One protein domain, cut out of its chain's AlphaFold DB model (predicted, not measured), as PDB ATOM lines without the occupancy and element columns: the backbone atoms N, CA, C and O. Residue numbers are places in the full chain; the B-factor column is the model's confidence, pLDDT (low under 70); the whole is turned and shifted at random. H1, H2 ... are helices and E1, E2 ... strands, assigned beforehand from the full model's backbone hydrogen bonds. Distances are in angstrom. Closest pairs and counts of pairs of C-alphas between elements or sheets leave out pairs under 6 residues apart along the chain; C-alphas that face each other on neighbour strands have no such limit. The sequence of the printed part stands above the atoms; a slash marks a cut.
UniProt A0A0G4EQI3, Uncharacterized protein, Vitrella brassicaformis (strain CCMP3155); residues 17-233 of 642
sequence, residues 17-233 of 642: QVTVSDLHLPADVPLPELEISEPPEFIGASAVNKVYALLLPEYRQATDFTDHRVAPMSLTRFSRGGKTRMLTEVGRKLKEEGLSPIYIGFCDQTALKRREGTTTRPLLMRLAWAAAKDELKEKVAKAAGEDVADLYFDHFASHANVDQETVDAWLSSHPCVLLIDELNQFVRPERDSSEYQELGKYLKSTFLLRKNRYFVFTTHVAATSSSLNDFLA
ATOM      1  N   GLN A  17     -29.107  33.661 -60.183       97.25
ATOM      2  CA  GLN A  17     -29.229  34.141 -58.811       97.25
ATOM      3  C   GLN A  17     -29.534  32.962 -57.882       97.25
ATOM      4  O   GLN A  17     -30.563  32.301 -58.028       97.25
ATOM      5  N   VAL A  18     -28.644  32.714 -56.924       97.75
ATOM      6  CA  VAL A  18     -28.809  31.681 -55.898       97.75
ATOM      7  C   VAL A  18     -29.801  32.172 -54.849       97.75
ATOM      8  O   VAL A  18     -29.694  33.301 -54.373       97.75
ATOM      9  N   THR A  19     -30.752  31.323 -54.461       97.81
ATOM     10  CA  THR A  19     -31.715  31.600 -53.384       97.81
ATOM     11  C   THR A  19     -31.615  30.559 -52.269       97.81
ATOM     12  O   THR A  19     -31.071  29.474 -52.463       97.81
ATOM     13  N   VAL A  20     -32.195  30.838 -51.095       97.62
ATOM     14  CA  VAL A  20     -32.202  29.891 -49.958       97.62
ATOM     15  C   VAL A  20     -32.826  28.539 -50.334       97.62
ATOM     16  O   VAL A  20     -32.354  27.499 -49.886       97.62
ATOM     17  N   SER A  21     -33.860  28.525 -51.183       97.06
ATOM     18  CA  SER A  21     -34.507  27.282 -51.630       97.06
ATOM     19  C   SER A  21     -33.622  26.401 -52.512       97.06
ATOM     20  O   SER A  21     -33.853  25.190 -52.570       97.06
ATOM     21  N   ASP A  22     -32.612  26.982 -53.159       97.88
ATOM     22  CA  ASP A  22     -31.662  26.265 -54.015       97.88
ATOM     23  C   ASP A  22     -30.560  25.545 -53.206       97.88
ATOM     24  O   ASP A  22     -29.770  24.788 -53.773       97.88
ATOM     25  N   LEU A  23     -30.506  25.757 -51.885       98.25
ATOM     26  CA  LEU A  23     -29.478  25.215 -50.996       98.25
ATOM     27  C   LEU A  23     -30.041  24.116 -50.078       98.25
ATOM     28  O   LEU A  23     -31.174  24.197 -49.593       98.25
ATOM     29  N   HIS A  24     -29.251  23.070 -49.828       98.06
ATOM     30  CA  HIS A  24     -29.490  22.083 -48.771       98.06
ATOM     31  C   HIS A  24     -29.529  22.771 -47.407       98.06
ATOM     32  O   HIS A  24     -28.797  23.733 -47.191       98.06
ATOM     33  N   LEU A  25     -30.330  22.283 -46.453       97.25
ATOM     34  CA  LEU A  25     -30.222  22.773 -45.075       97.25
ATOM     35  C   LEU A  25     -28.806  22.504 -44.543       97.25
ATOM     36  O   LEU A  25     -28.212  21.500 -44.929       97.25
ATOM     37  N   PRO A  26     -28.271  23.321 -43.616       96.44
ATOM     38  CA  PRO A  26     -26.922  23.117 -43.081       96.44
ATOM     39  C   PRO A  26     -26.632  21.696 -42.565       96.44
ATOM     40  O   PRO A  26     -25.508  21.227 -42.692       96.44
ATOM     41  N   ALA A  27     -27.632  21.001 -42.010       95.56
ATOM     42  CA  ALA A  27     -27.509  19.613 -41.546       95.56
ATOM     43  C   ALA A  27     -27.408  18.578 -42.684       95.56
ATOM     44  O   ALA A  27     -26.826  17.507 -42.507       95.56
ATOM     45  N   ASP A  28     -27.951  18.920 -43.851       97.12
ATOM     46  CA  ASP A  28     -28.052  18.048 -45.022       97.12
ATOM     47  C   ASP A  28     -26.928  18.295 -46.035       97.12
ATOM     48  O   ASP A  28     -26.835  17.576 -47.030       97.12
ATOM     49  N   VAL A  29     -26.065  19.290 -45.794       97.19
ATOM     50  CA  VAL A  29     -24.915  19.574 -46.658       97.19
ATOM     51  C   VAL A  29     -24.034  18.316 -46.756       97.19
ATOM     52  O   VAL A  29     -23.662  17.725 -45.728       97.19
ATOM     53  N   PRO A  30     -23.715  17.853 -47.977       95.56
ATOM     54  CA  PRO A  30     -22.849  16.700 -48.157       95.56
ATOM     55  C   PRO A  30     -21.412  17.036 -47.744       95.56
ATOM     56  O   PRO A  30     -20.914  18.140 -47.965       95.56
ATOM     57  N   LEU A  31     -20.731  16.061 -47.141       94.56
ATOM     58  CA  LEU A  31     -19.284  16.129 -46.950       94.56
ATOM     59  C   LEU A  31     -18.586  15.675 -48.239       94.56
ATOM     60  O   LEU A  31     -19.172  14.882 -48.978       94.56
ATOM     61  N   PRO A  32     -17.337  16.108 -48.488       90.81
ATOM     62  CA  PRO A  32     -16.549  15.588 -49.592       90.81
ATOM     63  C   PRO A  32     -16.430  14.066 -49.507       90.81
ATOM     64  O   PRO A  32     -16.176  13.499 -48.433       90.81
ATOM     65  N   GLU A  33     -16.607  13.406 -50.644       87.12
ATOM     66  CA  GLU A  33     -16.299  11.989 -50.774       87.12
ATOM     67  C   GLU A  33     -14.785  11.776 -50.678       87.12
ATOM     68  O   GLU A  33     -13.994  12.659 -51.014       87.12
ATOM     69  N   LEU A  34     -14.376  10.607 -50.185       82.19
ATOM     70  CA  LEU A  34     -12.964  10.231 -50.246       82.19
ATOM     71  C   LEU A  34     -12.598   9.952 -51.691       82.19
ATOM     72  O   LEU A  34     -13.330   9.248 -52.388       82.19
ATOM     73  N   GLU A  35     -11.441  10.440 -52.119       79.31
ATOM     74  CA  GLU A  35     -10.905  10.001 -53.396       79.31
ATOM     75  C   GLU A  35     -10.645   8.489 -53.351       79.31
ATOM     76  O   GLU A  35     -10.208   7.944 -52.337       79.31
ATOM     77  N   ILE A  36     -10.865   7.803 -54.476       73.06
ATOM     78  CA  ILE A  36     -10.636   6.350 -54.618       73.06
ATOM     79  C   ILE A  36      -9.182   5.968 -54.268       73.06
ATOM     80  O   ILE A  36      -8.891   4.836 -53.885       73.06
ATOM     81  N   SER A  37      -8.261   6.917 -54.427       75.12
ATOM     82  CA  SER A  37      -6.839   6.813 -54.108       75.12
ATOM     83  C   SER A  37      -6.539   6.794 -52.607       75.12
ATOM     84  O   SER A  37      -5.481   6.296 -52.213       75.12
ATOM     85  N   GLU A  38      -7.420   7.344 -51.772       80.00
ATOM     86  CA  GLU A  38      -7.187   7.444 -50.341       80.00
ATOM     87  C   GLU A  38      -7.562   6.142 -49.620       80.00
ATOM     88  O   GLU A  38      -8.557   5.495 -49.959       80.00
ATOM     89  N   PRO A  39      -6.805   5.744 -48.580       83.62
ATOM     90  CA  PRO A  39      -7.161   4.566 -47.812       83.62
ATOM     91  C   PRO A  39      -8.535   4.762 -47.140       83.62
ATOM     92  O   PRO A  39      -8.839   5.855 -46.639       83.62
ATOM     93  N   PRO A  40      -9.372   3.709 -47.097       84.50
ATOM     94  CA  PRO A  40     -10.668   3.785 -46.430       84.50
ATOM     95  C   PRO A  40     -10.499   3.986 -44.921       84.50
ATOM     96  O   PRO A  40     -11.279   4.702 -44.301       84.50
ATOM     97  N   GLU A  41      -9.451   3.402 -44.341       89.00
ATOM     98  CA  GLU A  41      -9.125   3.535 -42.928       89.00
ATOM     99  C   GLU A  41      -8.175   4.712 -42.673       89.00
ATOM    100  O   GLU A  41      -7.196   4.923 -43.395       89.00
ATOM    101  N   PHE A  42      -8.468   5.486 -41.627       90.31
ATOM    102  CA  PHE A  42      -7.687   6.654 -41.243       90.31
ATOM    103  C   PHE A  42      -6.707   6.339 -40.108       90.31
ATOM    104  O   PHE A  42      -7.104   6.035 -38.981       90.31
ATOM    105  N   ILE A  43      -5.411   6.506 -40.378       88.69
ATOM    106  CA  ILE A  43      -4.365   6.429 -39.351       88.69
ATOM    107  C   ILE A  43      -4.388   7.720 -38.531       88.69
ATOM    108  O   ILE A  43      -3.969   8.778 -39.007       88.69
ATOM    109  N   GLY A  44      -4.863   7.622 -37.288       86.88
ATOM    110  CA  GLY A  44      -4.980   8.765 -36.382       86.88
ATOM    111  C   GLY A  44      -6.367   8.997 -35.790       86.88
ATOM    112  O   GLY A  44      -6.648  10.111 -35.352       86.88
ATOM    113  N   ALA A  45      -7.239   7.984 -35.747       89.56
ATOM    114  CA  ALA A  45      -8.578   8.096 -35.156       89.56
ATOM    115  C   ALA A  45      -8.573   8.692 -33.728       89.56
ATOM    116  O   ALA A  45      -9.458   9.464 -33.359       89.56
ATOM    117  N   SER A  46      -7.537   8.405 -32.931       89.81
ATOM    118  CA  SER A  46      -7.349   9.008 -31.605       89.81
ATOM    119  C   SER A  46      -7.205  10.536 -31.662       89.81
ATOM    120  O   SER A  46      -7.751  11.232 -30.806       89.81
ATOM    121  N   ALA A  47      -6.533  11.079 -32.680       91.75
ATOM    122  CA  ALA A  47      -6.410  12.518 -32.883       91.75
ATOM    123  C   ALA A  47      -7.755  13.152 -33.264       91.75
ATOM    124  O   ALA A  47      -8.058  14.242 -32.787       91.75
ATOM    125  N   VAL A  48      -8.587  12.472 -34.066       95.00
ATOM    126  CA  VAL A  48      -9.936  12.962 -34.427       95.00
ATOM    127  C   VAL A  48     -10.792  13.109 -33.174       95.00
ATOM    128  O   VAL A  48     -11.422  14.145 -32.968       95.00
ATOM    129  N   ASN A  49     -10.736  12.118 -32.282       94.62
ATOM    130  CA  ASN A  49     -11.436  12.175 -31.000       94.62
ATOM    131  C   ASN A  49     -10.929  13.317 -30.108       94.62
ATOM    132  O   ASN A  49     -11.736  13.996 -29.478       94.62
ATOM    133  N   LYS A  50      -9.615  13.576 -30.083       93.00
ATOM    134  CA  LYS A  50      -9.040  14.721 -29.354       93.00
ATOM    135  C   LYS A  50      -9.516  16.055 -29.926       93.00
ATOM    136  O   LYS A  50      -9.926  16.926 -29.167       93.00
ATOM    137  N   VAL A  51      -9.507  16.205 -31.253       95.25
ATOM    138  CA  VAL A  51     -10.025  17.400 -31.934       95.25
ATOM    139  C   VAL A  51     -11.489  17.631 -31.577       95.25
ATOM    140  O   VAL A  51     -11.850  18.728 -31.162       95.25
ATOM    141  N   TYR A  52     -12.315  16.591 -31.670       96.75
ATOM    142  CA  TYR A  52     -13.723  16.667 -31.300       96.75
ATOM    143  C   TYR A  52     -13.912  17.072 -29.827       96.75
ATOM    144  O   TYR A  52     -14.693  17.976 -29.532       96.75
ATOM    145  N   ALA A  53     -13.159  16.461 -28.908       96.00
ATOM    146  CA  ALA A  53     -13.227  16.758 -27.478       96.00
ATOM    147  C   ALA A  53     -12.824  18.203 -27.139       96.00
ATOM    148  O   ALA A  53     -13.402  18.793 -26.231       96.00
ATOM    149  N   LEU A  54     -11.868  18.779 -27.874       94.75
ATOM    150  CA  LEU A  54     -11.459  20.180 -27.730       94.75
ATOM    151  C   LEU A  54     -12.461  21.154 -28.360       94.75
ATOM    152  O   LEU A  54     -12.676  22.241 -27.840       94.75
ATOM    153  N   LEU A  55     -13.074  20.770 -29.479       95.75
ATOM    154  CA  LEU A  55     -14.027  21.600 -30.214       95.75
ATOM    155  C   LEU A  55     -15.367  21.728 -29.486       95.75
ATOM    156  O   LEU A  55     -15.968  22.801 -29.469       95.75
ATOM    157  N   LEU A  56     -15.867  20.629 -28.920       95.94
ATOM    158  CA  LEU A  56     -17.237  20.551 -28.416       95.94
ATOM    159  C   LEU A  56     -17.563  21.569 -27.301       95.94
ATOM    160  O   LEU A  56     -18.655  22.143 -27.354       95.94
ATOM    161  N   PRO A  57     -16.681  21.831 -26.314       93.56
ATOM    162  CA  PRO A  57     -16.912  22.865 -25.308       93.56
ATOM    163  C   PRO A  57     -17.034  24.265 -25.919       93.56
ATOM    164  O   PRO A  57     -17.981  24.978 -25.594       93.56
ATOM    165  N   GLU A  58     -16.139  24.616 -26.847       93.75
ATOM    166  CA  GLU A  58     -16.140  25.912 -27.540       93.75
ATOM    167  C   GLU A  58     -17.414  26.095 -28.373       93.75
ATOM    168  O   GLU A  58     -18.089  27.119 -28.296       93.75
ATOM    169  N   TYR A  59     -17.809  25.057 -29.113       94.50
ATOM    170  CA  TYR A  59     -19.033  25.044 -29.914       94.50
ATOM    171  C   TYR A  59     -20.312  25.222 -29.073       94.50
ATOM    172  O   TYR A  59     -21.264  25.880 -29.502       94.50
ATOM    173  N   ARG A  60     -20.357  24.623 -27.874       93.00
ATOM    174  CA  ARG A  60     -21.514  24.690 -26.960       93.00
ATOM    175  C   ARG A  60     -21.535  25.952 -26.106       93.00
ATOM    176  O   ARG A  60     -22.516  26.174 -25.387       93.00
ATOM    177  N   GLN A  61     -20.484  26.764 -26.153       88.12
ATOM    178  CA  GLN A  61     -20.395  27.966 -25.348       88.12
ATOM    179  C   GLN A  61     -21.547  28.919 -25.698       88.12
ATOM    180  O   GLN A  61     -21.760  29.304 -26.846       88.12
ATOM    181  N   ALA A  62     -22.338  29.288 -24.688       78.25
ATOM    182  CA  ALA A  62     -23.540  30.090 -24.902       78.25
ATOM    183  C   ALA A  62     -23.232  31.559 -25.241       78.25
ATOM    184  O   ALA A  62     -24.068  32.235 -25.840       78.25
ATOM    185  N   THR A  63     -22.064  32.052 -24.824       75.06
ATOM    186  CA  THR A  63     -21.725  33.479 -24.789       75.06
ATOM    187  C   THR A  63     -20.216  33.697 -24.871       75.06
ATOM    188  O   THR A  63     -19.461  33.105 -24.103       75.06
ATOM    189  N   ASP A  64     -19.788  34.598 -25.755       80.88
ATOM    190  CA  ASP A  64     -18.391  35.020 -25.929       80.88
ATOM    191  C   ASP A  64     -18.058  36.203 -24.995       80.88
ATOM    192  O   ASP A  64     -18.303  37.364 -25.335       80.88
ATOM    193  N   PHE A  65     -17.533  35.926 -23.795       74.69
ATOM    194  CA  PHE A  65     -17.204  36.953 -22.791       74.69
ATOM    195  C   PHE A  65     -15.771  37.473 -22.939       74.69
ATOM    196  O   PHE A  65     -14.932  36.823 -23.555       74.69
ATOM    197  N   THR A  66     -15.461  38.634 -22.348       70.06
ATOM    198  CA  THR A  66     -14.101  39.212 -22.363       70.06
ATOM    199  C   THR A  66     -13.044  38.249 -21.845       70.06
ATOM    200  O   THR A  66     -11.984  38.148 -22.457       70.06
ATOM    201  N   ASP A  67     -13.367  37.514 -20.781       71.25
ATOM    202  CA  ASP A  67     -12.395  36.697 -20.055       71.25
ATOM    203  C   ASP A  67     -12.329  35.267 -20.610       71.25
ATOM    204  O   ASP A  67     -11.306  34.598 -20.478       71.25
ATOM    205  N   HIS A  68     -13.403  34.803 -21.262       77.31
ATOM    206  CA  HIS A  68     -13.546  33.460 -21.836       77.31
ATOM    207  C   HIS A  68     -14.094  33.580 -23.258       77.31
ATOM    208  O   HIS A  68     -15.303  33.506 -23.499       77.31
ATOM    209  N   ARG A  69     -13.181  33.838 -24.195       87.06
ATOM    210  CA  ARG A  69     -13.484  34.001 -25.618       87.06
ATOM    211  C   ARG A  69     -13.480  32.645 -26.316       87.06
ATOM    212  O   ARG A  69     -12.505  31.920 -26.159       87.06
ATOM    213  N   VAL A  70     -14.488  32.382 -27.150       89.75
ATOM    214  CA  VAL A  70     -14.579  31.164 -27.979       89.75
ATOM    215  C   VAL A  70     -13.341  31.052 -28.874       89.75
ATOM    216  O   VAL A  70     -13.165  31.845 -29.802       89.75
ATOM    217  N   ALA A  71     -12.444  30.122 -28.604       90.31
ATOM    218  CA  ALA A  71     -11.198  29.997 -29.350       90.31
ATOM    219  C   ALA A  71     -11.470  29.276 -30.672       90.31
ATOM    220  O   ALA A  71     -11.908  28.146 -30.592       90.31
ATOM    221  N   PRO A  72     -11.227  29.830 -31.878       92.12
ATOM    222  CA  PRO A  72     -11.303  29.038 -33.105       92.12
ATOM    223  C   PRO A  72     -10.222  27.952 -33.116       92.12
ATOM    224  O   PRO A  72      -9.213  28.049 -32.411       92.12
ATOM    225  N   MET A  73     -10.386  26.951 -33.980       93.56
ATOM    226  CA  MET A  73      -9.428  25.853 -34.092       93.56
ATOM    227  C   MET A  73      -8.658  25.875 -35.409       93.56
ATOM    228  O   MET A  73      -9.244  26.004 -36.483       93.56
ATOM    229  N   SER A  74      -7.346  25.678 -35.316       91.69
ATOM    230  CA  SER A  74      -6.433  25.561 -36.443       91.69
ATOM    231  C   SER A  74      -5.776  24.183 -36.472       91.69
ATOM    232  O   SER A  74      -5.175  23.750 -35.493       91.69
ATOM    233  N   LEU A  75      -5.864  23.504 -37.611       92.69
ATOM    234  CA  LEU A  75      -5.152  22.265 -37.901       92.69
ATOM    235  C   LEU A  75      -3.896  22.605 -38.710       92.69
ATOM    236  O   LEU A  75      -3.958  22.830 -39.924       92.69
ATOM    237  N   THR A  76      -2.753  22.677 -38.030       88.75
ATOM    238  CA  THR A  76      -1.487  23.140 -38.612       88.75
ATOM    239  C   THR A  76      -0.525  21.995 -38.881       88.75
ATOM    240  O   THR A  76      -0.223  21.213 -37.983       88.75
ATOM    241  N   ARG A  77      -0.009  21.915 -40.111       90.12
ATOM    242  CA  ARG A  77       1.091  21.017 -40.499       90.12
ATOM    243  C   ARG A  77       1.670  21.416 -41.848       90.12
ATOM    244  O   ARG A  77       0.990  22.060 -42.653       90.12
ATOM    245  N   PHE A  78       2.876  20.944 -42.145       90.56
ATOM    246  CA  PHE A  78       3.478  21.090 -43.465       90.56
ATOM    247  C   PHE A  78       2.569  20.606 -44.616       90.56
ATOM    248  O   PHE A  78       1.585  19.871 -44.445       90.56
ATOM    249  N   SER A  79       2.889  21.058 -45.828       88.81
ATOM    250  CA  SER A  79       2.217  20.686 -47.075       88.81
ATOM    251  C   SER A  79       2.162  19.166 -47.238       88.81
ATOM    252  O   SER A  79       3.145  18.484 -46.980       88.81
ATOM    253  N   ARG A  80       1.006  18.622 -47.645       90.12
ATOM    254  CA  ARG A  80       0.770  17.166 -47.778       90.12
ATOM    255  C   ARG A  80       0.865  16.372 -46.463       90.12
ATOM    256  O   ARG A  80       0.839  15.148 -46.461       90.12
ATOM    257  N   GLY A  81       0.883  17.051 -45.314       90.75
ATOM    258  CA  GLY A  81       0.898  16.428 -43.987       90.75
ATOM    259  C   GLY A  81      -0.418  15.774 -43.531       90.75
ATOM    260  O   GLY A  81      -0.529  15.431 -42.357       90.75
ATOM    261  N   GLY A  82      -1.417  15.628 -44.412       92.94
ATOM    262  CA  GLY A  82      -2.715  15.011 -44.092       92.94
ATOM    263  C   GLY A  82      -3.755  15.951 -43.467       92.94
ATOM    264  O   GLY A  82      -4.676  15.475 -42.811       92.94
ATOM    265  N   LYS A  83      -3.621  17.273 -43.653       93.56
ATOM    266  CA  LYS A  83      -4.554  18.283 -43.112       93.56
ATOM    267  C   LYS A  83      -5.974  18.139 -43.653       93.56
ATOM    268  O   LYS A  83      -6.895  17.984 -42.861       93.56
ATOM    269  N   THR A  84      -6.118  18.132 -44.976       93.56
ATOM    270  CA  THR A  84      -7.383  17.930 -45.694       93.56
ATOM    271  C   THR A  84      -8.081  16.663 -45.209       93.56
ATOM    272  O   THR A  84      -9.209  16.721 -44.729       93.56
ATOM    273  N   ARG A  85      -7.361  15.531 -45.191       94.12
ATOM    274  CA  ARG A  85      -7.919  14.263 -44.713       94.12
ATOM    275  C   ARG A  85      -8.371  14.332 -43.253       94.12
ATOM    276  O   ARG A  85      -9.482  13.913 -42.951       94.12
ATOM    277  N   MET A  86      -7.551  14.891 -42.360       95.50
ATOM    278  CA  MET A  86      -7.922  15.088 -40.954       95.50
ATOM    279  C   MET A  86      -9.190  15.944 -40.814       95.50
ATOM    280  O   MET A  86     -10.071  15.608 -40.027       95.50
ATOM    281  N   LEU A  87      -9.304  17.030 -41.583       96.19
ATOM    282  CA  LEU A  87     -10.473  17.908 -41.573       96.19
ATOM    283  C   LEU A  87     -11.739  17.167 -42.041       96.19
ATOM    284  O   LEU A  87     -12.789  17.300 -41.413       96.19
ATOM    285  N   THR A  88     -11.631  16.333 -43.079       95.44
ATOM    286  CA  THR A  88     -12.726  15.476 -43.558       95.44
ATOM    287  C   THR A  88     -13.168  14.459 -42.503       95.44
ATOM    288  O   THR A  88     -14.369  14.301 -42.280       95.44
ATOM    289  N   GLU A  89     -12.233  13.811 -41.798       96.69
ATOM    290  CA  GLU A  89     -12.578  12.872 -40.714       96.69
ATOM    291  C   GLU A  89     -13.221  13.567 -39.512       96.69
ATOM    292  O   GLU A  89     -14.162  13.040 -38.919       96.69
ATOM    293  N   VAL A  90     -12.779  14.783 -39.176       97.19
ATOM    294  CA  VAL A  90     -13.460  15.617 -38.174       97.19
ATOM    295  C   VAL A  90     -14.889  15.920 -38.625       97.19
ATOM    296  O   VAL A  90     -15.810  15.803 -37.822       97.19
ATOM    297  N   GLY A  91     -15.103  16.230 -39.907       97.25
ATOM    298  CA  GLY A  91     -16.439  16.383 -40.482       97.25
ATOM    299  C   GLY A  91     -17.308  15.139 -40.311       97.25
ATOM    300  O   GLY A  91     -18.432  15.250 -39.823       97.25
ATOM    301  N   ARG A  92     -16.792  13.947 -40.632       96.88
ATOM    302  CA  ARG A  92     -17.535  12.692 -40.416       96.88
ATOM    303  C   ARG A  92     -17.900  12.494 -38.959       96.88
ATOM    304  O   ARG A  92     -19.070  12.271 -38.661       96.88
ATOM    305  N   LYS A  93     -16.932  12.675 -38.059       97.31
ATOM    306  CA  LYS A  93     -17.154  12.549 -36.619       97.31
ATOM    307  C   LYS A  93     -18.225  13.520 -36.121       97.31
ATOM    308  O   LYS A  93     -19.090  13.135 -35.346       97.31
ATOM    309  N   LEU A  94     -18.214  14.770 -36.583       97.75
ATOM    310  CA  LEU A  94     -19.253  15.748 -36.249       97.75
ATOM    311  C   LEU A  94     -20.641  15.282 -36.717       97.75
ATOM    312  O   LEU A  94     -21.594  15.380 -35.948       97.75
ATOM    313  N   LYS A  95     -20.744  14.742 -37.936       96.75
ATOM    314  CA  LYS A  95     -22.007  14.243 -38.502       96.75
ATOM    315  C   LYS A  95     -22.535  13.014 -37.754       96.75
ATOM    316  O   LYS A  95     -23.726  12.950 -37.466       96.75
ATOM    317  N   GLU A  96     -21.657  12.080 -37.384       96.81
ATOM    318  CA  GLU A  96     -21.981  10.917 -36.540       96.81
ATOM    319  C   GLU A  96     -22.544  11.328 -35.172       96.81
ATOM    320  O   GLU A  96     -23.468  10.703 -34.660       96.81
ATOM    321  N   GLU A  97     -22.022  12.417 -34.605       97.44
ATOM    322  CA  GLU A  97     -22.446  12.974 -33.316       97.44
ATOM    323  C   GLU A  97     -23.646  13.939 -33.442       97.44
ATOM    324  O   GLU A  97     -23.986  14.649 -32.492       97.44
ATOM    325  N   GLY A  98     -24.290  13.991 -34.614       96.81
ATOM    326  CA  GLY A  98     -25.497  14.786 -34.856       96.81
ATOM    327  C   GLY A  98     -25.264  16.296 -34.988       96.81
ATOM    328  O   GLY A  98     -26.197  17.077 -34.802       96.81
ATOM    329  N   LEU A  99     -24.035  16.725 -35.283       97.25
ATOM    330  CA  LEU A  99     -23.709  18.111 -35.622       97.25
ATOM    331  C   LEU A  99     -23.709  18.312 -37.142       97.25
ATOM    332  O   LEU A  99     -23.580  17.362 -37.910       97.25
ATOM    333  N   SER A 100     -23.833  19.570 -37.571       97.56
ATOM    334  CA  SER A 100     -23.961  19.955 -38.983       97.56
ATOM    335  C   SER A 100     -22.648  20.543 -39.526       97.56
ATOM    336  O   SER A 100     -22.459  21.764 -39.463       97.56
ATOM    337  N   PRO A 101     -21.691  19.724 -39.997       98.00
ATOM    338  CA  PRO A 101     -20.469  20.232 -40.605       98.00
ATOM    339  C   PRO A 101     -20.741  20.787 -42.011       98.00
ATOM    340  O   PRO A 101     -21.439  20.166 -42.807       98.00
ATOM    341  N   ILE A 102     -20.136  21.925 -42.342       98.31
ATOM    342  CA  ILE A 102     -20.105  22.482 -43.700       98.31
ATOM    343  C   ILE A 102     -18.645  22.513 -44.130       98.31
ATOM    344  O   ILE A 102     -17.852  23.217 -43.512       98.31
ATOM    345  N   TYR A 103     -18.280  21.760 -45.164       97.62
ATOM    346  CA  TYR A 103     -16.908  21.721 -45.666       97.62
ATOM    347  C   TYR A 103     -16.736  22.650 -46.863       97.62
ATOM    348  O   TYR A 103     -17.490  22.567 -47.831       97.62
ATOM    349  N   ILE A 104     -15.704  23.487 -46.827       96.50
ATOM    350  CA  ILE A 104     -15.257  24.291 -47.963       96.50
ATOM    351  C   ILE A 104     -13.736  24.216 -48.097       96.50
ATOM    352  O   ILE A 104     -13.022  24.091 -47.103       96.50
ATOM    353  N   GLY A 105     -13.230  24.339 -49.322       93.12
ATOM    354  CA  GLY A 105     -11.796  24.382 -49.600       93.12
ATOM    355  C   GLY A 105     -11.381  25.642 -50.351       93.12
ATOM    356  O   GLY A 105     -12.175  26.258 -51.061       93.12
ATOM    357  N   PHE A 106     -10.117  26.023 -50.192       89.56
ATOM    358  CA  PHE A 106      -9.433  27.008 -51.034       89.56
ATOM    359  C   PHE A 106      -8.279  26.369 -51.824       89.56
ATOM    360  O   PHE A 106      -7.330  27.051 -52.219       89.56
ATOM    361  N   CYS A 107      -8.362  25.057 -52.055       83.94
ATOM    362  CA  CYS A 107      -7.384  24.248 -52.774       83.94
ATOM    363  C   CYS A 107      -8.006  23.545 -53.992       83.94
ATOM    364  O   CYS A 107      -9.228  23.524 -54.169       83.94
ATOM    365  N   ASP A 108      -7.130  23.000 -54.839       82.81
ATOM    366  CA  ASP A 108      -7.452  22.136 -55.978       82.81
ATOM    367  C   ASP A 108      -8.582  22.685 -56.861       82.81
ATOM    368  O   ASP A 108      -8.432  23.742 -57.475       82.81
ATOM    369  N   GLN A 109      -9.728  22.000 -56.896       80.06
ATOM    370  CA  GLN A 109     -10.892  22.355 -57.717       80.06
ATOM    371  C   GLN A 109     -11.522  23.701 -57.335       80.06
ATOM    372  O   GLN A 109     -12.251  24.287 -58.127       80.06
ATOM    373  N   THR A 110     -11.241  24.198 -56.131       84.56
ATOM    374  CA  THR A 110     -11.769  25.454 -55.579       84.56
ATOM    375  C   THR A 110     -10.641  26.421 -55.213       84.56
ATOM    376  O   THR A 110     -10.794  27.267 -54.330       84.56
ATOM    377  N   ALA A 111      -9.476  26.302 -55.859       82.94
ATOM    378  CA  ALA A 111      -8.325  27.155 -55.585       82.94
ATOM    379  C   ALA A 111      -8.637  28.640 -55.821       82.94
ATOM    380  O   ALA A 111      -9.242  29.016 -56.822       82.94
ATOM    381  N   LEU A 112      -8.193  29.505 -54.904       80.25
ATOM    382  CA  LEU A 112      -8.413  30.948 -55.019       80.25
ATOM    383  C   LEU A 112      -7.619  31.525 -56.202       80.25
ATOM    384  O   LEU A 112      -6.383  31.582 -56.177       80.25
ATOM    385  N   LYS A 113      -8.308  32.019 -57.232       80.00
ATOM    386  CA  LYS A 113      -7.647  32.708 -58.346       80.00
ATOM    387  C   LYS A 113      -7.257  34.128 -57.955       80.00
ATOM    388  O   LYS A 113      -7.985  34.832 -57.263       80.00
ATOM    389  N   ARG A 114      -6.144  34.632 -58.510       66.50
ATOM    390  CA  ARG A 114      -5.663  36.018 -58.281       66.50
ATOM    391  C   ARG A 114      -6.712  37.107 -58.567       66.50
ATOM    392  O   ARG A 114      -6.539  38.224 -58.100       66.50
ATOM    393  N   ARG A 115      -7.751  36.801 -59.355       60.16
ATOM    394  CA  ARG A 115      -8.821  37.728 -59.757       60.16
ATOM    395  C   ARG A 115     -10.081  37.660 -58.883       60.16
ATOM    396  O   ARG A 115     -10.953  38.493 -59.078       60.16
ATOM    397  N   GLU A 116     -10.183  36.720 -57.939       60.41
ATOM    398  CA  GLU A 116     -11.379  36.553 -57.086       60.41
ATOM    399  C   GLU A 116     -11.555  37.663 -56.024       60.41
ATOM    400  O   GLU A 116     -12.570  37.687 -55.335       60.41
ATOM    401  N   GLY A 117     -10.625  38.625 -55.930       62.16
ATOM    402  CA  GLY A 117     -10.650  39.687 -54.914       62.16
ATOM    403  C   GLY A 117     -10.337  39.163 -53.508       62.16
ATOM    404  O   GLY A 117     -10.027  37.983 -53.335       62.16
ATOM    405  N   THR A 118     -10.372  40.038 -52.497       61.31
ATOM    406  CA  THR A 118     -10.187  39.664 -51.077       61.31
ATOM    407  C   THR A 118     -11.419  39.943 -50.209       61.31
ATOM    408  O   THR A 118     -11.326  39.916 -48.985       61.31
ATOM    409  N   THR A 119     -12.580  40.164 -50.830       77.00
ATOM    410  CA  THR A 119     -13.862  40.407 -50.147       77.00
ATOM    411  C   THR A 119     -14.457  39.122 -49.560       77.00
ATOM    412  O   THR A 119     -13.921  38.033 -49.730       77.00
ATOM    413  N   THR A 120     -15.609  39.202 -48.894       87.62
ATOM    414  CA  THR A 120     -16.356  38.025 -48.403       87.62
ATOM    415  C   THR A 120     -16.863  37.102 -49.524       87.62
ATOM    416  O   THR A 120     -17.108  35.918 -49.286       87.62
ATOM    417  N   ARG A 121     -16.970  37.589 -50.768       90.00
ATOM    418  CA  ARG A 121     -17.565  36.859 -51.905       90.00
ATOM    419  C   ARG A 121     -16.970  35.463 -52.157       90.00
ATOM    420  O   ARG A 121     -17.765  34.542 -52.347       90.00
ATOM    421  N   PRO A 122     -15.642  35.237 -52.158       91.31
ATOM    422  CA  PRO A 122     -15.086  33.909 -52.415       91.31
ATOM    423  C   PRO A 122     -15.473  32.880 -51.345       91.31
ATOM    424  O   PRO A 122     -15.632  31.705 -51.680       91.31
ATOM    425  N   LEU A 123     -15.668  33.309 -50.089       93.31
ATOM    426  CA  LEU A 123     -16.213  32.465 -49.022       93.31
ATOM    427  C   LEU A 123     -17.682  32.123 -49.308       93.31
ATOM    428  O   LEU A 123     -18.044  30.949 -49.303       93.31
ATOM    429  N   LEU A 124     -18.512  33.133 -49.592       95.56
ATOM    430  CA  LEU A 124     -19.944  32.947 -49.864       95.56
ATOM    431  C   LEU A 124     -20.181  32.017 -51.060       95.56
ATOM    432  O   LEU A 124     -21.045  31.148 -51.007       95.56
ATOM    433  N   MET A 125     -19.365  32.146 -52.109       95.56
ATOM    434  CA  MET A 125     -19.453  31.292 -53.292       95.56
ATOM    435  C   MET A 125     -19.137  29.827 -52.976       95.56
ATOM    436  O   MET A 125     -19.798  28.931 -53.489       95.56
ATOM    437  N   ARG A 126     -18.158  29.566 -52.101       95.94
ATOM    438  CA  ARG A 126     -17.807  28.203 -51.671       95.94
ATOM    439  C   ARG A 126     -18.859  27.601 -50.744       95.94
ATOM    440  O   ARG A 126     -19.141  26.414 -50.858       95.94
ATOM    441  N   LEU A 127     -19.480  28.414 -49.886       97.12
ATOM    442  CA  LEU A 127     -20.637  27.993 -49.090       97.12
ATOM    443  C   LEU A 127     -21.817  27.612 -49.992       97.12
ATOM    444  O   LEU A 127     -22.392  26.541 -49.821       97.12
ATOM    445  N   ALA A 128     -22.135  28.451 -50.983       97.50
ATOM    446  CA  ALA A 128     -23.191  28.175 -51.953       97.50
ATOM    447  C   ALA A 128     -22.893  26.918 -52.778       97.50
ATOM    448  O   ALA A 128     -23.773  26.087 -52.943       97.50
ATOM    449  N   TRP A 129     -21.652  26.748 -53.243       97.00
ATOM    450  CA  TRP A 129     -21.212  25.550 -53.960       97.00
ATOM    451  C   TRP A 129     -21.371  24.276 -53.124       97.00
ATOM    452  O   TRP A 129     -21.949  23.302 -53.598       97.00
ATOM    453  N   ALA A 130     -20.904  24.294 -51.871       96.88
ATOM    454  CA  ALA A 130     -21.004  23.148 -50.970       96.88
ATOM    455  C   ALA A 130     -22.463  22.785 -50.652       96.88
ATOM    456  O   ALA A 130     -22.800  21.608 -50.548       96.88
ATOM    457  N   ALA A 131     -23.333  23.788 -50.519       97.88
ATOM    458  CA  ALA A 131     -24.741  23.600 -50.191       97.88
ATOM    459  C   ALA A 131     -25.662  23.468 -51.415       97.88
ATOM    460  O   ALA A 131     -26.856  23.248 -51.232       97.88
ATOM    461  N   ALA A 132     -25.160  23.614 -52.644       97.81
ATOM    462  CA  ALA A 132     -25.979  23.612 -53.852       97.81
ATOM    463  C   ALA A 132     -26.682  22.266 -54.048       97.81
ATOM    464  O   ALA A 132     -26.021  21.227 -54.127       97.81
ATOM    465  N   LYS A 133     -28.011  22.302 -54.189       97.81
ATOM    466  CA  LYS A 133     -28.786  21.140 -54.632       97.81
ATOM    467  C   LYS A 133     -28.530  20.837 -56.105       97.81
ATOM    468  O   LYS A 133     -28.097  21.712 -56.863       97.81
ATOM    469  N   ASP A 134     -28.864  19.622 -56.518       96.69
ATOM    470  CA  ASP A 134     -28.693  19.178 -57.902       96.69
ATOM    471  C   ASP A 134     -29.467  20.069 -58.884       96.69
ATOM    472  O   ASP A 134     -28.918  20.454 -59.914       96.69
ATOM    473  N   GLU A 135     -30.665  20.553 -58.524       97.44
ATOM    474  CA  GLU A 135     -31.435  21.450 -59.396       97.44
ATOM    475  C   GLU A 135     -30.739  22.803 -59.615       97.44
ATOM    476  O   GLU A 135     -30.882  23.417 -60.675       97.44
ATOM    477  N   LEU A 136     -29.984  23.302 -58.628       97.44
ATOM    478  CA  LEU A 136     -29.180  24.513 -58.804       97.44
ATOM    479  C   LEU A 136     -27.998  24.240 -59.729       97.44
ATOM    480  O   LEU A 136     -27.738  25.034 -60.635       97.44
ATOM    481  N   LYS A 137     -27.300  23.120 -59.520       96.88
ATOM    482  CA  LYS A 137     -26.172  22.719 -60.365       96.88
ATOM    483  C   LYS A 137     -26.613  22.553 -61.817       96.88
ATOM    484  O   LYS A 137     -25.955  23.089 -62.699       96.88
ATOM    485  N   GLU A 138     -27.767  21.941 -62.074       97.19
ATOM    486  CA  GLU A 138     -28.352  21.824 -63.416       97.19
ATOM    487  C   GLU A 138     -28.651  23.190 -64.057       97.19
ATOM    488  O   GLU A 138     -28.316  23.421 -65.222       97.19
ATOM    489  N   LYS A 139     -29.250  24.129 -63.306       96.62
ATOM    490  CA  LYS A 139     -29.511  25.497 -63.798       96.62
ATOM    491  C   LYS A 139     -28.213  26.213 -64.176       96.62
ATOM    492  O   LYS A 139     -28.153  26.857 -65.222       96.62
ATOM    493  N   VAL A 140     -27.193  26.107 -63.326       96.50
ATOM    494  CA  VAL A 140     -25.898  26.765 -63.533       96.50
ATOM    495  C   VAL A 140     -25.127  26.115 -64.682       96.50
ATOM    496  O   VAL A 140     -24.607  26.836 -65.531       96.50
ATOM    497  N   ALA A 141     -25.122  24.783 -64.786       95.81
ATOM    498  CA  ALA A 141     -24.531  24.052 -65.909       95.81
ATOM    499  C   ALA A 141     -25.181  24.448 -67.241       95.81
ATOM    500  O   ALA A 141     -24.493  24.762 -68.212       95.81
ATOM    501  N   LYS A 142     -26.515  24.572 -67.265       95.19
ATOM    502  CA  LYS A 142     -27.246  25.063 -68.437       95.19
ATOM    503  C   LYS A 142     -26.835  26.486 -68.831       95.19
ATOM    504  O   LYS A 142     -26.679  26.741 -70.023       95.19
ATOM    505  N   ALA A 143     -26.653  27.386 -67.863       94.19
ATOM    506  CA  ALA A 143     -26.186  28.754 -68.115       94.19
ATOM    507  C   ALA A 143     -24.723  28.796 -68.603       94.19
ATOM    508  O   ALA A 143     -24.380  29.623 -69.445       94.19
ATOM    509  N   ALA A 144     -23.881  27.875 -68.126       92.94
ATOM    510  CA  ALA A 144     -22.515  27.684 -68.619       92.94
ATOM    511  C   ALA A 144     -22.468  27.015 -70.010       92.94
ATOM    512  O   ALA A 144     -21.484  27.146 -70.741       92.94
ATOM    513  N   GLY A 145     -23.549  26.339 -70.413       93.88
ATOM    514  CA  GLY A 145     -23.625  25.572 -71.653       93.88
ATOM    515  C   GLY A 145     -22.881  24.238 -71.582       93.88
ATOM    516  O   GLY A 145     -22.317  23.818 -72.594       93.88
ATOM    517  N   GLU A 146     -22.878  23.603 -70.409       94.25
ATOM    518  CA  GLU A 146     -22.158  22.364 -70.093       94.25
ATOM    519  C   GLU A 146     -23.087  21.321 -69.453       94.25
ATOM    520  O   GLU A 146     -24.214  21.635 -69.057       94.25
ATOM    521  N   ASP A 147     -22.627  20.071 -69.377       94.69
ATOM    522  CA  ASP A 147     -23.307  19.017 -68.621       94.69
ATOM    523  C   ASP A 147     -23.122  19.249 -67.110       94.69
ATOM    524  O   ASP A 147     -22.093  19.764 -66.671       94.69
ATOM    525  N   VAL A 148     -24.105  18.859 -66.295       94.00
ATOM    526  CA  VAL A 148     -24.012  18.947 -64.830       94.00
ATOM    527  C   VAL A 148     -22.863  18.098 -64.280       94.00
ATOM    528  O   VAL A 148     -22.237  18.495 -63.298       94.00
ATOM    529  N   ALA A 149     -22.543  16.976 -64.932       92.75
ATOM    530  CA  ALA A 149     -21.415  16.123 -64.566       92.75
ATOM    531  C   ALA A 149     -20.051  16.792 -64.822       92.75
ATOM    532  O   ALA A 149     -19.073  16.458 -64.155       92.75
ATOM    533  N   ASP A 150     -20.003  17.751 -65.751       92.69
ATOM    534  CA  ASP A 150     -18.804  18.507 -66.122       92.69
ATOM    535  C   ASP A 150     -18.741  19.883 -65.435       92.69
ATOM    536  O   ASP A 150     -17.823  20.665 -65.684       92.69
ATOM    537  N   LEU A 151     -19.704  20.210 -64.566       93.50
ATOM    538  CA  LEU A 151     -19.734  21.496 -63.885       93.50
ATOM    539  C   LEU A 151     -18.649  21.557 -62.802       93.50
ATOM    540  O   LEU A 151     -18.773  20.963 -61.732       93.50
ATOM    541  N   TYR A 152     -17.620  22.367 -63.043       92.69
ATOM    542  CA  TYR A 152     -16.587  22.684 -62.055       92.69
ATOM    543  C   TYR A 152     -16.874  24.004 -61.330       92.69
ATOM    544  O   TYR A 152     -17.570  24.890 -61.839       92.69
ATOM    545  N   PHE A 153     -16.269  24.179 -60.151       93.62
ATOM    546  CA  PHE A 153     -16.444  25.377 -59.322       93.62
ATOM    547  C   PHE A 153     -16.153  26.680 -60.073       93.62
ATOM    548  O   PHE A 153     -16.862  27.661 -59.894       93.62
ATOM    549  N   ASP A 154     -15.146  26.701 -60.945       91.75
ATOM    550  CA  ASP A 154     -14.801  27.885 -61.736       91.75
ATOM    551  C   ASP A 154     -15.947  28.364 -62.630       91.75
ATOM    552  O   ASP A 154     -16.188  29.567 -62.783       91.75
ATOM    553  N   HIS A 155     -16.658  27.413 -63.227       92.00
ATOM    554  CA  HIS A 155     -17.796  27.692 -64.086       92.00
ATOM    555  C   HIS A 155     -19.008  28.062 -63.245       92.00
ATOM    556  O   HIS A 155     -19.691  29.031 -63.580       92.00
ATOM    557  N   PHE A 156     -19.201  27.398 -62.102       95.00
ATOM    558  CA  PHE A 156     -20.206  27.796 -61.126       95.00
ATOM    559  C   PHE A 156     -19.998  29.233 -60.643       95.00
ATOM    560  O   PHE A 156     -20.900  30.050 -60.747       95.00
ATOM    561  N   ALA A 157     -18.792  29.597 -60.211       93.31
ATOM    562  CA  ALA A 157     -18.463  30.932 -59.720       93.31
ATOM    563  C   ALA A 157     -18.608  32.027 -60.793       93.31
ATOM    564  O   ALA A 157     -18.830  33.192 -60.455       93.31
ATOM    565  N   SER A 158     -18.484  31.660 -62.074       92.38
ATOM    566  CA  SER A 158     -18.649  32.571 -63.214       92.38
ATOM    567  C   SER A 158     -20.111  32.764 -63.628       92.38
ATOM    568  O   SER A 158     -20.441  33.813 -64.180       92.38
ATOM    569  N   HIS A 159     -20.980  31.782 -63.361       95.50
ATOM    570  CA  HIS A 159     -22.380  31.777 -63.806       95.50
ATOM    571  C   HIS A 159     -23.397  31.794 -62.661       95.50
ATOM    572  O   HIS A 159     -24.586  31.896 -62.931       95.50
ATOM    573  N   ALA A 160     -22.966  31.727 -61.403       96.19
ATOM    574  CA  ALA A 160     -23.809  31.880 -60.225       96.19
ATOM    575  C   ALA A 160     -23.546  33.229 -59.546       96.19
ATOM    576  O   ALA A 160     -22.412  33.713 -59.467       96.19
ATOM    577  N   ASN A 161     -24.600  33.832 -59.005       95.44
ATOM    578  CA  ASN A 161     -24.494  35.002 -58.150       95.44
ATOM    579  C   ASN A 161     -25.124  34.713 -56.790       95.44
ATOM    580  O   ASN A 161     -26.295  34.360 -56.701       95.44
ATOM    581  N   VAL A 162     -24.328  34.879 -55.737       95.38
ATOM    582  CA  VAL A 162     -24.764  34.751 -54.348       95.38
ATOM    583  C   VAL A 162     -24.354  36.009 -53.591       95.38
ATOM    584  O   VAL A 162     -23.220  36.479 -53.719       95.38
ATOM    585  N   ASP A 163     -25.290  36.564 -52.831       94.50
ATOM    586  CA  ASP A 163     -25.058  37.681 -51.923       94.50
ATOM    587  C   ASP A 163     -24.994  37.206 -50.466       94.50
ATOM    588  O   ASP A 163     -25.316  36.063 -50.126       94.50
ATOM    589  N   GLN A 164     -24.519  38.093 -49.592       95.56
ATOM    590  CA  GLN A 164     -24.377  37.787 -48.173       95.56
ATOM    591  C   GLN A 164     -25.738  37.562 -47.502       95.56
ATOM    592  O   GLN A 164     -25.853  36.677 -46.662       95.56
ATOM    593  N   GLU A 165     -26.773  38.308 -47.900       96.88
ATOM    594  CA  GLU A 165     -28.122  38.186 -47.336       96.88
ATOM    595  C   GLU A 165     -28.700  36.783 -47.549       96.88
ATOM    596  O   GLU A 165     -29.275  36.207 -46.626       96.88
ATOM    597  N   THR A 166     -28.484  36.190 -48.727       97.62
ATOM    598  CA  THR A 166     -28.903  34.820 -49.039       97.62
ATOM    599  C   THR A 166     -28.215  33.806 -48.128       97.62
ATOM    600  O   THR A 166     -28.879  32.929 -47.574       97.62
ATOM    601  N   VAL A 167     -26.899  33.924 -47.932       97.38
ATOM    602  CA  VAL A 167     -26.136  33.012 -47.060       97.38
ATOM    603  C   VAL A 167     -26.510  33.212 -45.591       97.38
ATOM    604  O   VAL A 167     -26.699  32.235 -44.868       97.38
ATOM    605  N   ASP A 168     -26.681  34.456 -45.147       97.06
ATOM    606  CA  ASP A 168     -27.077  34.782 -43.778       97.06
ATOM    607  C   ASP A 168     -28.502  34.286 -43.479       97.06
ATOM    608  O   ASP A 168     -28.750  33.762 -42.391       97.06
ATOM    609  N   ALA A 169     -29.422  34.368 -44.446       97.44
ATOM    610  CA  ALA A 169     -30.773  33.813 -44.350       97.44
ATOM    611  C   ALA A 169     -30.789  32.278 -44.402       97.44
ATOM    612  O   ALA A 169     -31.577  31.646 -43.701       97.44
ATOM    613  N   TRP A 170     -29.910  31.665 -45.194       97.62
ATOM    614  CA  TRP A 170     -29.740  30.214 -45.242       97.62
ATOM    615  C   TRP A 170     -29.202  29.659 -43.913       97.62
ATOM    616  O   TRP A 170     -29.778  28.739 -43.325       97.62
ATOM    617  N   LEU A 171     -28.140  30.270 -43.381       96.62
ATOM    618  CA  LEU A 171     -27.582  29.911 -42.081       96.62
ATOM    619  C   LEU A 171     -28.572  30.242 -40.950       96.62
ATOM    620  O   LEU A 171     -28.759  29.428 -40.048       96.62
ATOM    621  N   SER A 172     -29.214  31.413 -40.977       93.38
ATOM    622  CA  SER A 172     -30.225  31.904 -40.021       93.38
ATOM    623  C   SER A 172     -29.888  31.605 -38.550       93.38
ATOM    624  O   SER A 172     -28.932  32.172 -38.020       93.38
ATOM    625  N   SER A 173     -30.631  30.714 -37.891       88.62
ATOM    626  CA  SER A 173     -30.400  30.208 -36.532       88.62
ATOM    627  C   SER A 173     -29.912  28.756 -36.507       88.62
ATOM    628  O   SER A 173     -29.786  28.171 -35.429       88.62
ATOM    629  N   HIS A 174     -29.631  28.167 -37.671       95.00
ATOM    630  CA  HIS A 174     -29.197  26.784 -37.761       95.00
ATOM    631  C   HIS A 174     -27.823  26.594 -37.099       95.00
ATOM    632  O   HIS A 174     -26.908  27.406 -37.326       95.00
ATOM    633  N   PRO A 175     -27.670  25.527 -36.293       95.88
ATOM    634  CA  PRO A 175     -26.383  25.121 -35.758       95.88
ATOM    635  C   PRO A 175     -25.495  24.573 -36.875       95.88
ATOM    636  O   PRO A 175     -25.975  23.818 -37.722       95.88
ATOM    637  N   CYS A 176     -24.208  24.914 -36.868       97.56
ATOM    638  CA  CYS A 176     -23.248  24.359 -37.824       97.56
ATOM    639  C   CYS A 176     -21.792  24.504 -37.378       97.56
ATOM    640  O   CYS A 176     -21.460  25.336 -36.537       97.56
ATOM    641  N   VAL A 177     -20.910  23.698 -37.966       98.25
ATOM    642  CA  VAL A 177     -19.458  23.839 -37.822       98.25
ATOM    643  C   VAL A 177     -18.863  24.022 -39.209       98.25
ATOM    644  O   VAL A 177     -18.938  23.119 -40.038       98.25
ATOM    645  N   LEU A 178     -18.277  25.184 -39.475       98.38
ATOM    646  CA  LEU A 178     -17.613  25.449 -40.748       98.38
ATOM    647  C   LEU A 178     -16.199  24.856 -40.736       98.38
ATOM    648  O   LEU A 178     -15.385  25.196 -39.884       98.38
ATOM    649  N   LEU A 179     -15.905  23.981 -41.688       98.19
ATOM    650  CA  LEU A 179     -14.607  23.351 -41.888       98.19
ATOM    651  C   LEU A 179     -13.960  23.977 -43.126       98.19
ATOM    652  O   LEU A 179     -14.488  23.842 -44.228       98.19
ATOM    653  N   ILE A 180     -12.848  24.690 -42.942       96.19
ATOM    654  CA  ILE A 180     -12.186  25.466 -43.996       96.19
ATOM    655  C   ILE A 180     -10.816  24.875 -44.320       96.19
ATOM    656  O   ILE A 180      -9.889  24.972 -43.516       96.19
ATOM    657  N   ASP A 181     -10.647  24.329 -45.516       95.00
ATOM    658  CA  ASP A 181      -9.342  23.848 -45.963       95.00
ATOM    659  C   ASP A 181      -8.507  24.961 -46.622       95.00
ATOM    660  O   ASP A 181      -8.988  25.687 -47.494       95.00
ATOM    661  N   GLU A 182      -7.243  25.079 -46.206       89.38
ATOM    662  CA  GLU A 182      -6.212  25.995 -46.707       89.38
ATOM    663  C   GLU A 182      -6.584  27.489 -46.589       89.38
ATOM    664  O   GLU A 182      -6.398  28.284 -47.515       89.38
ATOM    665  N   LEU A 183      -7.047  27.919 -45.406       87.94
ATOM    666  CA  LEU A 183      -7.449  29.314 -45.152       87.94
ATOM    667  C   LEU A 183      -6.321  30.333 -45.426       87.94
ATOM    668  O   LEU A 183      -6.590  31.462 -45.828       87.94
ATOM    669  N   ASN A 184      -5.050  29.946 -45.285       81.50
ATOM    670  CA  ASN A 184      -3.885  30.784 -45.632       81.50
ATOM    671  C   ASN A 184      -3.780  31.151 -47.120       81.50
ATOM    672  O   ASN A 184      -3.037  32.067 -47.465       81.50
ATOM    673  N   GLN A 185      -4.490  30.468 -48.023       80.88
ATOM    674  CA  GLN A 185      -4.571  30.928 -49.414       80.88
ATOM    675  C   GLN A 185      -5.259  32.291 -49.491       80.88
ATOM    676  O   GLN A 185      -4.879  33.139 -50.304       80.88
ATOM    677  N   PHE A 186      -6.212  32.498 -48.583       73.19
ATOM    678  CA  PHE A 186      -6.930  33.741 -48.382       73.19
ATOM    679  C   PHE A 186      -6.196  34.676 -47.410       73.19
ATOM    680  O   PHE A 186      -6.087  35.876 -47.656       73.19
ATOM    681  N   VAL A 187      -5.648  34.115 -46.328       70.12
ATOM    682  CA  VAL A 187      -5.004  34.854 -45.243       70.12
ATOM    683  C   VAL A 187      -3.504  35.022 -45.472       70.12
ATOM    684  O   VAL A 187      -2.718  34.119 -45.186       70.12
ATOM    685  N   ARG A 188      -3.096  36.202 -45.958       68.00
ATOM    686  CA  ARG A 188      -1.684  36.551 -46.176       68.00
ATOM    687  C   ARG A 188      -1.274  37.730 -45.285       68.00
ATOM    688  O   ARG A 188      -1.831  38.808 -45.474       68.00
ATOM    689  N   PRO A 189      -0.276  37.568 -44.392       57.06
ATOM    690  CA  PRO A 189       0.180  38.627 -43.477       57.06
ATOM    691  C   PRO A 189       0.636  39.912 -44.179       57.06
ATOM    692  O   PRO A 189       0.621  40.985 -43.601       57.06
ATOM    693  N   GLU A 190       1.055  39.801 -45.437       59.41
ATOM    694  CA  GLU A 190       1.626  40.895 -46.229       59.41
ATOM    695  C   GLU A 190       0.554  41.796 -46.872       59.41
ATOM    696  O   GLU A 190       0.884  42.725 -47.609       59.41
ATOM    697  N   ARG A 191      -0.738  41.508 -46.650       60.12
ATOM    698  CA  ARG A 191      -1.865  42.264 -47.206       60.12
ATOM    699  C   ARG A 191      -2.648  42.954 -46.091       60.12
ATOM    700  O   ARG A 191      -3.676  42.449 -45.654       60.12
ATOM    701  N   ASP A 192      -2.208  44.148 -45.708       55.03
ATOM    702  CA  ASP A 192      -3.027  45.101 -44.947       55.03
ATOM    703  C   ASP A 192      -4.105  45.711 -45.859       55.03
ATOM    704  O   ASP A 192      -4.038  46.874 -46.260       55.03
ATOM    705  N   SER A 193      -5.096  44.909 -46.257       63.88
ATOM    706  CA  SER A 193      -6.284  45.412 -46.948       63.88
ATOM    707  C   SER A 193      -7.484  45.423 -46.002       63.88
ATOM    708  O   SER A 193      -7.713  44.494 -45.229       63.88
ATOM    709  N   SER A 194      -8.297  46.477 -46.077       71.12
ATOM    710  CA  SER A 194      -9.584  46.569 -45.372       71.12
ATOM    711  C   SER A 194     -10.510  45.379 -45.666       71.12
ATOM    712  O   SER A 194     -11.300  44.985 -44.812       71.12
ATOM    713  N   GLU A 195     -10.377  44.777 -46.850       68.94
ATOM    714  CA  GLU A 195     -11.125  43.596 -47.297       68.94
ATOM    715  C   GLU A 195     -10.792  42.335 -46.475       68.94
ATOM    716  O   GLU A 195     -11.677  41.557 -46.127       68.94
ATOM    717  N   TYR A 196      -9.529  42.161 -46.075       74.81
ATOM    718  CA  TYR A 196      -9.104  41.040 -45.232       74.81
ATOM    719  C   TYR A 196      -9.763  41.082 -43.844       74.81
ATOM    720  O   TYR A 196     -10.230  40.062 -43.328       74.81
ATOM    721  N   GLN A 197      -9.882  42.283 -43.273       79.00
ATOM    722  CA  GLN A 197     -10.594  42.495 -42.013       79.00
ATOM    723  C   GLN A 197     -12.101  42.243 -42.151       79.00
ATOM    724  O   GLN A 197     -12.742  41.851 -41.179       79.00
ATOM    725  N   GLU A 198     -12.686  42.468 -43.330       84.25
ATOM    726  CA  GLU A 198     -14.104  42.203 -43.588       84.25
ATOM    727  C   GLU A 198     -14.418  40.706 -43.489       84.25
ATOM    728  O   GLU A 198     -15.349  40.322 -42.780       84.25
ATOM    729  N   LEU A 199     -13.597  39.848 -44.107       85.44
ATOM    730  CA  LEU A 199     -13.763  38.398 -43.991       85.44
ATOM    731  C   LEU A 199     -13.612  37.927 -42.542       85.44
ATOM    732  O   LEU A 199     -14.434  37.147 -42.060       85.44
ATOM    733  N   GLY A 200     -12.576  38.388 -41.839       88.00
ATOM    734  CA  GLY A 200     -12.368  38.016 -40.442       88.00
ATOM    735  C   GLY A 200     -13.525  38.456 -39.542       88.00
ATOM    736  O   GLY A 200     -13.981  37.681 -38.696       88.00
ATOM    737  N   LYS A 201     -14.074  39.659 -39.777       89.00
ATOM    738  CA  LYS A 201     -15.304  40.136 -39.124       89.00
ATOM    739  C   LYS A 201     -16.488  39.228 -39.431       89.00
ATOM    740  O   LYS A 201     -17.208  38.889 -38.495       89.00
ATOM    741  N   TYR A 202     -16.668  38.819 -40.687       92.19
ATOM    742  CA  TYR A 202     -17.748  37.918 -41.095       92.19
ATOM    743  C   TYR A 202     -17.628  36.540 -40.431       92.19
ATOM    744  O   TYR A 202     -18.574  36.071 -39.804       92.19
ATOM    745  N   LEU A 203     -16.453  35.904 -40.473       92.62
ATOM    746  CA  LEU A 203     -16.223  34.611 -39.815       92.62
ATOM    747  C   LEU A 203     -16.489  34.692 -38.307       92.62
ATOM    748  O   LEU A 203     -17.158  33.829 -37.736       92.62
ATOM    749  N   LYS A 204     -16.029  35.763 -37.658       91.56
ATOM    750  CA  LYS A 204     -16.272  36.005 -36.235       91.56
ATOM    751  C   LYS A 204     -17.760  36.196 -35.931       91.56
ATOM    752  O   LYS A 204     -18.293  35.500 -35.065       91.56
ATOM    753  N   SER A 205     -18.440  37.116 -36.615       92.25
ATOM    754  CA  SER A 205     -19.841  37.457 -36.328       92.25
ATOM    755  C   SER A 205     -20.814  36.337 -36.695       92.25
ATOM    756  O   SER A 205     -21.798  36.136 -35.981       92.25
ATOM    757  N   THR A 206     -20.529  35.589 -37.763       94.25
ATOM    758  CA  THR A 206     -21.416  34.551 -38.295       94.25
ATOM    759  C   THR A 206     -21.171  33.188 -37.662       94.25
ATOM    760  O   THR A 206     -22.152  32.479 -37.421       94.25
ATOM    761  N   PHE A 207     -19.917  32.827 -37.350       93.75
ATOM    762  CA  PHE A 207     -19.556  31.476 -36.896       93.75
ATOM    763  C   PHE A 207     -18.992  31.377 -35.477       93.75
ATOM    764  O   PHE A 207     -19.009  30.277 -34.950       93.75
ATOM    765  N   LEU A 208     -18.520  32.453 -34.832       91.00
ATOM    766  CA  LEU A 208     -18.024  32.370 -33.440       91.00
ATOM    767  C   LEU A 208     -18.954  33.027 -32.418       91.00
ATOM    768  O   LEU A 208     -19.104  32.527 -31.311       91.00
ATOM    769  N   LEU A 209     -19.572  34.161 -32.762       90.44
ATOM    770  CA  LEU A 209     -20.429  34.906 -31.827       90.44
ATOM    771  C   LEU A 209     -21.863  34.364 -31.743       90.44
ATOM    772  O   LEU A 209     -22.637  34.775 -30.878       90.44
ATOM    773  N   ARG A 210     -22.245  33.467 -32.654       91.31
ATOM    774  CA  ARG A 210     -23.573  32.851 -32.691       91.31
ATOM    775  C   ARG A 210     -23.542  31.531 -31.931       91.31
ATOM    776  O   ARG A 210     -22.660  30.709 -32.143       91.31
ATOM    777  N   LYS A 211     -24.549  31.317 -31.084       91.31
ATOM    778  CA  LYS A 211     -24.711  30.072 -30.326       91.31
ATOM    779  C   LYS A 211     -24.749  28.865 -31.267       91.31
ATOM    780  O   LYS A 211     -25.439  28.912 -32.285       91.31
ATOM    781  N   ASN A 212     -24.085  27.776 -30.873       94.19
ATOM    782  CA  ASN A 212     -24.025  26.521 -31.629       94.19
ATOM    783  C   ASN A 212     -23.450  26.703 -33.043       94.19
ATOM    784  O   ASN A 212     -23.855  26.010 -33.984       94.19
ATOM    785  N   ARG A 213     -22.524  27.652 -33.193       95.06
ATOM    786  CA  ARG A 213     -21.697  27.789 -34.381       95.06
ATOM    787  C   ARG A 213     -20.236  27.813 -34.008       95.06
ATOM    788  O   ARG A 213     -19.868  28.246 -32.920       95.06
ATOM    789  N   TYR A 214     -19.425  27.295 -34.917       96.44
ATOM    790  CA  TYR A 214     -17.987  27.266 -34.754       96.44
ATOM    791  C   TYR A 214     -17.301  27.140 -36.111       96.44
ATOM    792  O   TYR A 214     -17.953  26.805 -37.106       96.44
ATOM    793  N   PHE A 215     -15.989  27.365 -36.165       95.44
ATOM    794  CA  PHE A 215     -15.210  26.996 -37.341       95.44
ATOM    795  C   PHE A 215     -13.850  26.388 -36.995       95.44
ATOM    796  O   PHE A 215     -13.194  26.756 -36.018       95.44
ATOM    797  N   VAL A 216     -13.433  25.457 -37.847       96.44
ATOM    798  CA  VAL A 216     -12.121  24.812 -37.860       96.44
ATOM    799  C   VAL A 216     -11.490  25.119 -39.203       96.44
ATOM    800  O   VAL A 216     -12.169  25.055 -40.225       96.44
ATOM    801  N   PHE A 217     -10.201  25.428 -39.229       94.38
ATOM    802  CA  PHE A 217      -9.502  25.647 -40.488       94.38
ATOM    803  C   PHE A 217      -8.146  24.962 -40.522       94.38
ATOM    804  O   PHE A 217      -7.513  24.771 -39.486       94.38
ATOM    805  N   THR A 218      -7.668  24.622 -41.713       93.12
ATOM    806  CA  THR A 218      -6.309  24.114 -41.900       93.12
ATOM    807  C   THR A 218      -5.385  25.229 -42.380       93.12
ATOM    808  O   THR A 218      -5.799  26.177 -43.057       93.12
ATOM    809  N   THR A 219      -4.106  25.126 -42.018       87.31
ATOM    810  CA  THR A 219      -3.068  25.980 -42.597       87.31
ATOM    811  C   THR A 219      -1.688  25.331 -42.570       87.31
ATOM    812  O   THR A 219      -1.389  24.503 -41.710       87.31
ATOM    813  N   HIS A 220      -0.836  25.681 -43.534       77.50
ATOM    814  CA  HIS A 220       0.578  25.295 -43.549       77.50
ATOM    815  C   HIS A 220       1.529  26.381 -43.027       77.50
ATOM    816  O   HIS A 220       2.740  26.179 -43.039       77.50
ATOM    817  N   VAL A 221       1.008  27.525 -42.573       71.62
ATOM    818  CA  VAL A 221       1.810  28.630 -42.040       71.62
ATOM    819  C   VAL A 221       1.529  28.749 -40.547       71.62
ATOM    820  O   VAL A 221       0.469  29.205 -40.135       71.62
ATOM    821  N   ALA A 222       2.483  28.362 -39.703       61.19
ATOM    822  CA  ALA A 222       2.292  28.429 -38.252       61.19
ATOM    823  C   ALA A 222       2.066  29.858 -37.736       61.19
ATOM    824  O   ALA A 222       1.291  30.075 -36.803       61.19
ATOM    825  N   ALA A 223       2.682  30.845 -38.397       59.53
ATOM    826  CA  ALA A 223       2.464  32.259 -38.107       59.53
ATOM    827  C   ALA A 223       1.010  32.704 -38.352       59.53
ATOM    828  O   ALA A 223       0.582  33.695 -37.762       59.53
ATOM    829  N   THR A 224       0.224  31.963 -39.149       59.66
ATOM    830  CA  THR A 224      -1.197  32.260 -39.368       59.66
ATOM    831  C   THR A 224      -1.991  32.202 -38.073       59.66
ATOM    832  O   THR A 224      -2.944  32.953 -37.921       59.66
ATOM    833  N   SER A 225      -1.595  31.374 -37.104       61.59
ATOM    834  CA  SER A 225      -2.279  31.325 -35.811       61.59
ATOM    835  C   SER A 225      -1.969  32.542 -34.935       61.59
ATOM    836  O   SER A 225      -2.870  33.039 -34.268       61.59
ATOM    837  N   SER A 226      -0.740  33.075 -34.976       63.41
ATOM    838  CA  SER A 226      -0.413  34.351 -34.318       63.41
ATOM    839  C   SER A 226      -1.060  35.549 -35.016       63.41
ATOM    840  O   SER A 226      -1.550  36.442 -34.335       63.41
ATOM    841  N   SER A 227      -1.143  35.535 -36.351       68.44
ATOM    842  CA  SER A 227      -1.805  36.589 -37.131       68.44
ATOM    843  C   SER A 227      -3.327  36.425 -37.200       68.44
ATOM    844  O   SER A 227      -4.003  37.247 -37.815       68.44
ATOM    845  N   LEU A 228      -3.893  35.360 -36.614       72.81
ATOM    846  CA  LEU A 228      -5.339  35.129 -36.619       72.81
ATOM    847  C   LEU A 228      -6.070  36.147 -35.740       72.81
ATOM    848  O   LEU A 228      -7.214  36.492 -36.017       72.81
ATOM    849  N   ASN A 229      -5.411  36.644 -34.692       70.06
ATOM    850  CA  ASN A 229      -5.974  37.695 -33.848       70.06
ATOM    851  C   ASN A 229      -6.180  38.983 -34.647       70.06
ATOM    852  O   ASN A 229      -7.280  39.543 -34.634       70.06
ATOM    853  N   ASP A 230      -5.167  39.361 -35.426       71.06
ATOM    854  CA  ASP A 230      -5.239  40.490 -36.351       71.06
ATOM    855  C   ASP A 230      -6.268  40.218 -37.460       71.06
ATOM    856  O   ASP A 230      -7.081  41.083 -37.788       71.06
ATOM    857  N   PHE A 231      -6.305  38.983 -37.984       73.88
ATOM    858  CA  PHE A 231      -7.269  38.565 -39.009       73.88
ATOM    859  C   PHE A 231      -8.714  38.743 -38.571       73.88
ATOM    860  O   PHE A 231      -9.507  39.352 -39.281       73.88
ATOM    861  N   LEU A 232      -9.071  38.229 -37.391       75.19
ATOM    862  CA  LEU A 232     -10.436  38.259 -36.869       75.19
ATOM    863  C   LEU A 232     -10.853  39.659 -36.378       75.19
ATOM    864  O   LEU A 232     -11.852  39.782 -35.658       75.19
ATOM    865  N   ALA A 233     -10.097  40.698 -36.772       63.75
ATOM    866  CA  ALA A 233     -10.307  42.108 -36.467       63.75
ATOM    867  C   ALA A 233     -10.617  42.306 -34.981       63.75
ATOM    868  O   ALA A 233     -11.645  42.879 -34.602       63.75
TER     869      ALA A 233
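AT A GLANCE: This is residues 17 to 233 of the 642 residues of an uncharacterized protein of Vitrella brassicaformis (strain CCMP3155) (UniProt A0A0G4EQI3). A twisted sheet of four parallel strands makes the core, with H1 and H2 crossed over one face, H3 on the opposite face over the edge strand E2, and H4 and H5 beyond H3, away from the sheet. Residues 17 to 44, without a named element, pass the E2 edge before H1; H7 grazes the sheet. The printed part has 217 residues, with nine named helices and four strands in the order H1 E1 H2 E2 H3 H4 H5 H6 E3 H7 E4 H8 H9. The class is mixed, helices and strands; the sheet's order is E1 E4 E3 E2. It is compact, with a radius of gyration of the C-alphas of 16.9 A and spans of 52 by 43 by 34 A.

HOW THE PARTS SIT: H1, residues 45 to 60, touches H2, residues 83 to 96, with residues 48 to 52 alone, at a steep tilt of 64 degrees; the closest C-alphas, of Val 48 and Val 90, are 5.8 A apart. Edge strand E1, residues 73 to 76, is parallel to E4, residues 213 to 219, with N 75 and O 217 2.8 A apart. H2 is on the sheet at a height of 8.7 A, over E4 and E3, residues 176 to 181; H1 is on the same face. E1, H2 and E2, residues 101 to 105, form a split strand-helix-strand unit, its strands not neighbours, with a right-handed crossover. N 179 and O 102 are 2.8 A apart between E3 and E2; N 216 and O 178 are 2.8 A apart between E4 and E3. H3, residues 121 to 131, is on the opposite face, over E2, at a height of 8.4 A. H4, residues 134 to 144, touches H5, residues 153 to 159, closest at the C-alphas of Val 140 and His 159, 6.1 A. H6, residues 164 to 171, touches H3, closest at the C-alphas of Gln 164 and Leu 124, 6.8 A. H7, residues 194 to 208, only just touches H9, residues 228 to 231, with 3 pairs of C-alphas within 8 A, the closest being Gly 200 and Phe 231, 5.3 A. H8, residues 223 to 226, only grazes the sheet. Every O i to N i+4 pair is within hydrogen-bond range in H2 to H7, and 10 of 12 in H1; H8 and H9 are too short for one.

IN THESE COORDINATES: H1 begins at C-alpha 45, (-8.578, 8.096, -35.156), and spans 22.6 A; H2 spans 20.0 A, H7 and E4 20.4 A each. H9 ends at C-alpha 231, (-7.269, 38.565, -39.009).

THE WHOLE: The two C-alphas farthest apart, of Asp 67 and Gly 145, are 54.0 A apart. The printed part has no cut; the links H1 to E1, E2 to H3 and E3 to H7 are long. Mean pLDDT of the printed part is 88.6; residues 114 to 118, 188 to 193, 195, 222 to 227 and 233 are under 70.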